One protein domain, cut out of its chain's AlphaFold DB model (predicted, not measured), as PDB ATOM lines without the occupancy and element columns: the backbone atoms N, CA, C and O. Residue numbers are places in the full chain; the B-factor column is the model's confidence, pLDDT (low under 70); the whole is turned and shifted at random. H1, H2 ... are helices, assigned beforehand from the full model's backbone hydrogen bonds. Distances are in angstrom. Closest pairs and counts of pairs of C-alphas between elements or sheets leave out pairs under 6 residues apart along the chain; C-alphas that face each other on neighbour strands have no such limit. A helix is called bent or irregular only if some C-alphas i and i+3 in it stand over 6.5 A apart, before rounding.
ATOM      1  N   GLN A  32      87.748 -20.682 -60.603       75.94
ATOM      2  CA  GLN A  32      87.222 -21.724 -61.471       75.94
ATOM      3  C   GLN A  32      87.506 -23.124 -60.910       75.94
ATOM      4  O   GLN A  32      86.611 -23.956 -60.836       75.94
ATOM      5  N   GLU A  33      88.718 -23.374 -60.414       74.06
ATOM      6  CA  GLU A  33      89.036 -24.642 -59.744       74.06
ATOM      7  C   GLU A  33      88.184 -24.853 -58.486       74.06
ATOM      8  O   GLU A  33      87.797 -25.983 -58.179       74.06
ATOM      9  N   TRP A  34      87.835 -23.773 -57.776       72.44
ATOM     10  CA  TRP A  34      86.931 -23.845 -56.626       72.44
ATOM     11  C   TRP A  34      85.511 -24.243 -57.021       72.44
ATOM     12  O   TRP A  34      84.914 -25.114 -56.382       72.44
ATOM     13  N   SER A  35      84.960 -23.614 -58.064       76.56
ATOM     14  CA  SER A  35      83.611 -23.937 -58.537       76.56
ATOM     15  C   SER A  35      83.524 -25.378 -59.019       76.56
ATOM     16  O   SER A  35      82.586 -26.082 -58.646       76.56
ATOM     17  N   ASP A  36      84.534 -25.831 -59.755       78.06
ATOM     18  CA  ASP A  36      84.560 -27.166 -60.349       78.06
ATOM     19  C   ASP A  36      84.729 -28.244 -59.258       78.06
ATOM     20  O   ASP A  36      84.060 -29.281 -59.277       78.06
ATOM     21  N   ALA A  37      85.545 -27.983 -58.228       72.69
ATOM     22  CA  ALA A  37      85.666 -28.865 -57.065       72.69
ATOM     23  C   ALA A  37      84.353 -28.969 -56.264       72.69
ATOM     24  O   ALA A  37      83.973 -30.059 -55.827       72.69
ATOM     25  N   MET A  38      83.634 -27.854 -56.096       74.94
ATOM     26  CA  MET A  38      82.348 -27.823 -55.390       74.94
ATOM     27  C   MET A  38      81.213 -28.476 -56.186       74.94
ATOM     28  O   MET A  38      80.283 -29.020 -55.587       74.94
ATOM     29  N   GLU A  39      81.262 -28.431 -57.517       78.75
ATOM     30  CA  GLU A  39      80.319 -29.145 -58.379       78.75
ATOM     31  C   GLU A  39      80.529 -30.660 -58.283       78.75
ATOM     32  O   GLU A  39      79.578 -31.389 -57.989       78.75
ATOM     33  N   ASN A  40      81.784 -31.112 -58.365       76.06
ATOM     34  CA  ASN A  40      82.146 -32.521 -58.203       76.06
ATOM     35  C   ASN A  40      81.715 -33.094 -56.839       76.06
ATOM     36  O   ASN A  40      81.268 -34.240 -56.754       76.06
ATOM     37  N   LEU A  41      81.778 -32.286 -55.771       70.69
ATOM     38  CA  LEU A  41      81.328 -32.678 -54.431       70.69
ATOM     39  C   LEU A  41      79.815 -32.951 -54.360       70.69
ATOM     40  O   LEU A  41      79.378 -33.805 -53.591       70.69
ATOM     41  N   LYS A  42      79.012 -32.227 -55.149       73.75
ATOM     42  CA  LYS A  42      77.542 -32.358 -55.177       73.75
ATOM     43  C   LYS A  42      77.081 -33.544 -56.019       73.75
ATOM     44  O   LYS A  42      76.004 -34.099 -55.776       73.75
ATOM     45  N   THR A  43      77.862 -33.897 -57.032       76.31
ATOM     46  CA  THR A  43      77.519 -34.952 -57.987       76.31
ATOM     47  C   THR A  43      77.950 -36.339 -57.531       76.31
ATOM     48  O   THR A  43      77.384 -37.313 -58.020       76.31
ATOM     49  N   ASP A  44      78.901 -36.448 -56.600       68.94
ATOM     50  CA  ASP A  44      79.411 -37.735 -56.125       68.94
ATOM     51  C   ASP A  44      78.380 -38.453 -55.221       68.94
ATOM     52  O   ASP A  44      78.070 -37.989 -54.113       68.94
ATOM     53  N   PRO A  45      77.810 -39.588 -55.667       66.44
ATOM     54  CA  PRO A  45      76.792 -40.311 -54.916       66.44
ATOM     55  C   PRO A  45      77.339 -40.952 -53.631       66.44
ATOM     56  O   PRO A  45      76.559 -41.155 -52.703       66.44
ATOM     57  N   GLY A  46      78.652 -41.209 -53.534       67.69
ATOM     58  CA  GLY A  46      79.297 -41.762 -52.333       67.69
ATOM     59  C   GLY A  46      79.479 -40.749 -51.196       67.69
ATOM     60  O   GLY A  46      79.896 -41.111 -50.100       67.69
ATOM     61  N   ARG A  47      79.160 -39.473 -51.451       64.75
ATOM     62  CA  ARG A  47      79.311 -38.345 -50.515       64.75
ATOM     63  C   ARG A  47      77.981 -37.791 -50.014       64.75
ATOM     64  O   ARG A  47      77.952 -36.822 -49.257       64.75
ATOM     65  N   ARG A  48      76.861 -38.381 -50.437       68.25
ATOM     66  CA  ARG A  48      75.527 -37.983 -49.982       68.25
ATOM     67  C   ARG A  48      75.271 -38.553 -48.586       68.25
ATOM     68  O   ARG A  48      75.251 -39.763 -48.415       68.25
ATOM     69  N   GLY A  49      75.054 -37.672 -47.609       72.94
ATOM     70  CA  GLY A  49      74.705 -38.046 -46.230       72.94
ATOM     71  C   GLY A  49      75.848 -37.959 -45.216       72.94
ATOM     72  O   GLY A  49      75.603 -38.133 -44.028       72.94
ATOM     73  N   VAL A  50      77.070 -37.635 -45.643       77.00
ATOM     74  CA  VAL A  50      78.167 -37.320 -44.719       77.00
ATOM     75  C   VAL A  50      78.172 -35.830 -44.396       77.00
ATOM     76  O   VAL A  50      78.071 -34.990 -45.290       77.00
ATOM     77  N   LEU A  51      78.305 -35.502 -43.110       79.12
ATOM     78  CA  LEU A  51      78.366 -34.116 -42.637       79.12
ATOM     79  C   LEU A  51      79.610 -33.382 -43.177       79.12
ATOM     80  O   LEU A  51      79.552 -32.183 -43.434       79.12
ATOM     81  N   TYR A  52      80.701 -34.121 -43.414       76.56
ATOM     82  CA  TYR A  52      81.957 -33.618 -43.973       76.56
ATOM     83  C   TYR A  52      82.492 -34.573 -45.050       76.56
ATOM     84  O   TYR A  52      83.228 -35.511 -44.740       76.56
ATOM     85  N   PRO A  53      82.117 -34.391 -46.326       73.38
ATOM     86  CA  PRO A  53      82.634 -35.226 -47.401       73.38
ATOM     87  C   PRO A  53      84.148 -35.015 -47.583       73.38
ATOM     88  O   PRO A  53      84.599 -33.869 -47.647       73.38
ATOM     89  N   PRO A  54      84.948 -36.092 -47.704       70.88
ATOM     90  CA  PRO A  54      86.408 -36.018 -47.641       70.88
ATOM     91  C   PRO A  54      86.967 -35.285 -48.855       70.88
ATOM     92  O   PRO A  54      86.981 -35.860 -49.940       70.88
ATOM     93  N   LEU A  55      87.383 -34.026 -48.731       70.81
ATOM     94  CA  LEU A  55      87.941 -33.255 -49.850       70.81
ATOM     95  C   LEU A  55      89.006 -34.119 -50.552       70.81
ATOM     96  O   LEU A  55      89.946 -34.570 -49.905       70.81
ATOM     97  N   GLY A  56      88.785 -34.478 -51.823       65.81
ATOM     98  CA  GLY A  56      89.700 -35.373 -52.540       65.81
ATOM     99  C   GLY A  56      91.091 -34.749 -52.667       65.81
ATOM    100  O   GLY A  56      91.288 -33.602 -52.282       65.81
ATOM    101  N   ASN A  57      92.043 -35.445 -53.291       61.50
ATOM    102  CA  ASN A  57      93.399 -34.931 -53.561       61.50
ATOM    103  C   ASN A  57      93.430 -33.732 -54.545       61.50
ATOM    104  O   ASN A  57      94.431 -33.495 -55.218       61.50
ATOM    105  N   SER A  58      92.328 -32.999 -54.691       60.94
ATOM    106  CA  SER A  58      92.279 -31.703 -55.340       60.94
ATOM    107  C   SER A  58      93.073 -30.689 -54.520       60.94
ATOM    108  O   SER A  58      93.132 -30.757 -53.293       60.94
ATOM    109  N   SER A  59      93.634 -29.690 -55.199       57.50
ATOM    110  CA  SER A  59      94.366 -28.571 -54.588       57.50
ATOM    111  C   SER A  59      93.550 -27.776 -53.542       57.50
ATOM    112  O   SER A  59      94.093 -26.908 -52.872       57.50
ATOM    113  N   THR A  60      92.254 -28.079 -53.378       60.75
ATOM    114  CA  THR A  60      91.391 -27.604 -52.285       60.75
ATOM    115  C   THR A  60      91.658 -28.274 -50.938       60.75
ATOM    116  O   THR A  60      91.344 -27.684 -49.911       60.75
ATOM    117  N   ALA A  61      92.138 -29.521 -50.928       62.97
ATOM    118  CA  ALA A  61      92.383 -30.284 -49.703       62.97
ATOM    119  C   ALA A  61      93.770 -30.002 -49.118       62.97
ATOM    120  O   ALA A  61      93.949 -30.046 -47.903       62.97
ATOM    121  N   TYR A  62      94.732 -29.670 -49.979       66.25
ATOM    122  CA  TYR A  62      96.098 -29.337 -49.599       66.25
ATOM    123  C   TYR A  62      96.409 -27.927 -50.086       66.25
ATOM    124  O   TYR A  62      96.787 -27.723 -51.239       66.25
ATOM    125  N   LEU A  63      96.209 -26.946 -49.205       72.12
ATOM    126  CA  LEU A  63      96.686 -25.588 -49.441       72.12
ATOM    127  C   LEU A  63      98.218 -25.605 -49.474       72.12
ATOM    128  O   LEU A  63      98.858 -26.302 -48.683       72.12
ATOM    129  N   SER A  64      98.806 -24.840 -50.393       78.00
ATOM    130  CA  SER A  64     100.245 -24.597 -50.387       78.00
ATOM    131  C   SER A  64     100.662 -23.940 -49.070       78.00
ATOM    132  O   SER A  64      99.877 -23.219 -48.452       78.00
ATOM    133  N   GLY A  65     101.906 -24.183 -48.644       81.81
ATOM    134  CA  GLY A  65     102.490 -23.454 -47.520       81.81
ATOM    135  C   GLY A  65     102.445 -21.937 -47.751       81.81
ATOM    136  O   GLY A  65     102.350 -21.507 -48.904       81.81
ATOM    137  N   PRO A  66     102.491 -21.140 -46.671       85.88
ATOM    138  CA  PRO A  66     102.339 -19.698 -46.766       85.88
ATOM    139  C   PRO A  66     103.473 -19.078 -47.585       85.88
ATOM    140  O   PRO A  66     104.638 -19.446 -47.417       85.88
ATOM    141  N   ASP A  67     103.121 -18.128 -48.446       89.75
ATOM    142  CA  ASP A  67     104.086 -17.316 -49.192       89.75
ATOM    143  C   ASP A  67     104.827 -16.339 -48.256       89.75
ATOM    144  O   ASP A  67     104.328 -15.987 -47.184       89.75
ATOM    145  N   ASP A  68     105.996 -15.835 -48.658       92.75
ATOM    146  CA  ASP A  68     106.815 -14.918 -47.847       92.75
ATOM    147  C   ASP A  68     106.026 -13.661 -47.434       92.75
ATOM    148  O   ASP A  68     106.135 -13.164 -46.307       92.75
ATOM    149  N   HIS A  69     105.177 -13.161 -48.337       92.19
ATOM    150  CA  HIS A  69     104.271 -12.053 -48.046       92.19
ATOM    151  C   HIS A  69     103.209 -12.438 -47.004       92.19
ATOM    152  O   HIS A  69     102.913 -11.656 -46.098       92.19
ATOM    153  N   GLU A  70     102.644 -13.641 -47.098       90.69
ATOM    154  CA  GLU A  70     101.646 -14.139 -46.147       90.69
ATOM    155  C   GLU A  70     102.263 -14.337 -44.762       90.69
ATOM    156  O   GLU A  70     101.671 -13.920 -43.765       90.69
ATOM    157  N   VAL A  71     103.491 -14.859 -44.693       93.81
ATOM    158  CA  VAL A  71     104.261 -14.968 -43.448       93.81
ATOM    159  C   VAL A  71     104.450 -13.592 -42.808       93.81
ATOM    160  O   VAL A  71     104.231 -13.438 -41.603       93.81
ATOM    161  N   LEU A  72     104.796 -12.571 -43.593       95.06
ATOM    162  CA  LEU A  72     104.975 -11.208 -43.088       95.06
ATOM    163  C   LEU A  72     103.660 -10.609 -42.562       95.06
ATOM    164  O   LEU A  72     103.634 -10.022 -41.474       95.06
ATOM    165  N   VAL A  73     102.551 -10.806 -43.280       93.75
ATOM    166  CA  VAL A  73     101.218 -10.377 -42.829       93.75
ATOM    167  C   VAL A  73     100.815 -11.101 -41.544       93.75
ATOM    168  O   VAL A  73     100.315 -10.463 -40.612       93.75
ATOM    169  N   MET A  74     101.064 -12.407 -41.447       92.25
ATOM    170  CA  MET A  74     100.788 -13.190 -40.241       92.25
ATOM    171  C   MET A  74     101.590 -12.672 -39.047       92.25
ATOM    172  O   MET A  74     101.011 -12.407 -37.991       92.25
ATOM    173  N   GLN A  75     102.896 -12.457 -39.211       93.81
ATOM    174  CA  GLN A  75     103.759 -11.917 -38.158       93.81
ATOM    175  C   GLN A  75     103.280 -10.544 -37.684       93.81
ATOM    176  O   GLN A  75     103.165 -10.307 -36.478       93.81
ATOM    177  N   HIS A  76     102.940  -9.654 -38.619       93.19
ATOM    178  CA  HIS A  76     102.412  -8.336 -38.284       93.19
ATOM    179  C   HIS A  76     101.073  -8.433 -37.539       93.19
ATOM    180  O   HIS A  76     100.859  -7.739 -36.546       93.19
ATOM    181  N   THR A  77     100.190  -9.338 -37.963       93.69
ATOM    182  CA  THR A  77      98.887  -9.568 -37.321       93.69
ATOM    183  C   THR A  77      99.052 -10.075 -35.889       93.69
ATOM    184  O   THR A  77      98.406  -9.565 -34.971       93.69
ATOM    185  N   ILE A  78      99.957 -11.032 -35.673       90.44
ATOM    186  CA  ILE A  78     100.268 -11.572 -34.343       90.44
ATOM    187  C   ILE A  78     100.865 -10.479 -33.449       90.44
ATOM    188  O   ILE A  78     100.440 -10.317 -32.304       90.44
ATOM    189  N   SER A  79     101.813  -9.701 -33.975       89.25
ATOM    190  CA  SER A  79     102.463  -8.608 -33.244       89.25
ATOM    191  C   SER A  79     101.476  -7.507 -32.847       89.25
ATOM    192  O   SER A  79     101.479  -7.038 -31.706       89.25
ATOM    193  N   LEU A  80     100.579  -7.126 -33.757       88.31
ATOM    194  CA  LEU A  80      99.539  -6.144 -33.481       88.31
ATOM    195  C   LEU A  80      98.575  -6.665 -32.416       88.31
ATOM    196  O   LEU A  80      98.270  -5.944 -31.467       88.31
ATOM    197  N   ASN A  81      98.125  -7.917 -32.531       87.12
ATOM    198  CA  ASN A  81      97.222  -8.509 -31.549       87.12
ATOM    199  C   ASN A  81      97.872  -8.558 -30.158       87.12
ATOM    200  O   ASN A  81      97.272  -8.106 -29.184       87.12
ATOM    201  N   SER A  82      99.125  -9.006 -30.056       85.94
ATOM    202  CA  SER A  82      99.833  -9.040 -28.770       85.94
ATOM    203  C   SER A  82      99.998  -7.638 -28.175       85.94
ATOM    204  O   SER A  82      99.749  -7.442 -26.982       85.94
ATOM    205  N   THR A  83     100.316  -6.646 -29.009       84.50
ATOM    206  CA  THR A  83     100.429  -5.239 -28.606       84.50
ATOM    207  C   THR A  83      99.090  -4.713 -28.090       84.50
ATOM    208  O   THR A  83      99.029  -4.167 -26.991       84.50
ATOM    209  N   LEU A  84      97.991  -4.934 -28.820       83.50
ATOM    210  CA  LEU A  84      96.648  -4.501 -28.417       83.50
ATOM    211  C   LEU A  84      96.117  -5.238 -27.181       83.50
ATOM    212  O   LEU A  84      95.304  -4.672 -26.447       83.50
ATOM    213  N   MET A  85      96.534  -6.488 -26.967       80.19
ATOM    214  CA  MET A  85      96.144  -7.308 -25.818       80.19
ATOM    215  C   MET A  85      96.883  -6.916 -24.547       80.19
ATOM    216  O   MET A  85      96.272  -6.832 -23.484       80.19
ATOM    217  N   THR A  86      98.181  -6.659 -24.660       77.75
ATOM    218  CA  THR A  86      99.059  -6.468 -23.501       77.75
ATOM    219  C   THR A  86      99.398  -5.009 -23.223       77.75
ATOM    220  O   THR A  86      99.929  -4.699 -22.161       77.75
ATOM    221  N   GLY A  87      99.146  -4.106 -24.172       72.31
ATOM    222  CA  GLY A  87      99.570  -2.711 -24.072       72.31
ATOM    223  C   GLY A  87     101.058  -2.475 -24.290       72.31
ATOM    224  O   GLY A  87     101.492  -1.325 -24.258       72.31
TER     225      GLY A  87
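What this domain is: This is residues 32 to 87 of the 241 residues of an uncharacterized protein of Kwoniella dejecticola CBS 10117 (UniProt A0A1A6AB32). One long helix, H2, makes an arm at one end of a drawn-out model, and a shorter helix, H1, lies toward the other end, with a long loop between them and no shared core. The loop swings out past the last residues of H1, turns back, and then runs across to the first residues of H2. The printed part has 56 residues with two named helices, H1 then H2 along the chain, and no named strand; its class is all helix. The whole is extended, with a radius of gyration of the C-alphas of 18.0 A and spans of 53 by 24 by 16 A.

How they stand to each other: The longest helix is H2, residues 68 to 86. It is apart from H1, residues 32 to 43: no C-alpha of the one is within 8 A of the other. Residues 67 to 73, of which 68 to 73 belong to H2, stand free, and so do residues 75 to 87, of which 75 to 86 belong to H2. Residues 45 to 52, in the link between the helices, also stand free. In H1 and H2 every O i to N i+4 pair is within hydrogen-bond range.

Where its parts are: H2 has 19 residues and runs 26.9 A from C-alpha 68 at (106.815, -14.918, -47.847) to C-alpha 86 at (99.059, -6.468, -23.501). H1 has 12 residues and measures 16.8 A from its first to its last C-alpha; C-alpha 32 is at (87.222, -21.724, -61.471). Neither helix is bent or irregular.

The domain as a whole: The two C-alphas farthest apart are those of Pro 45 and Gly 87, at 53.7 A. The link from H1 to H2, residues 44 to 67, is long, with 24 residues. The printed part has no cut. Its mean pLDDT is 78.0, and residues 44 to 48 and 56 to 62 are under 70.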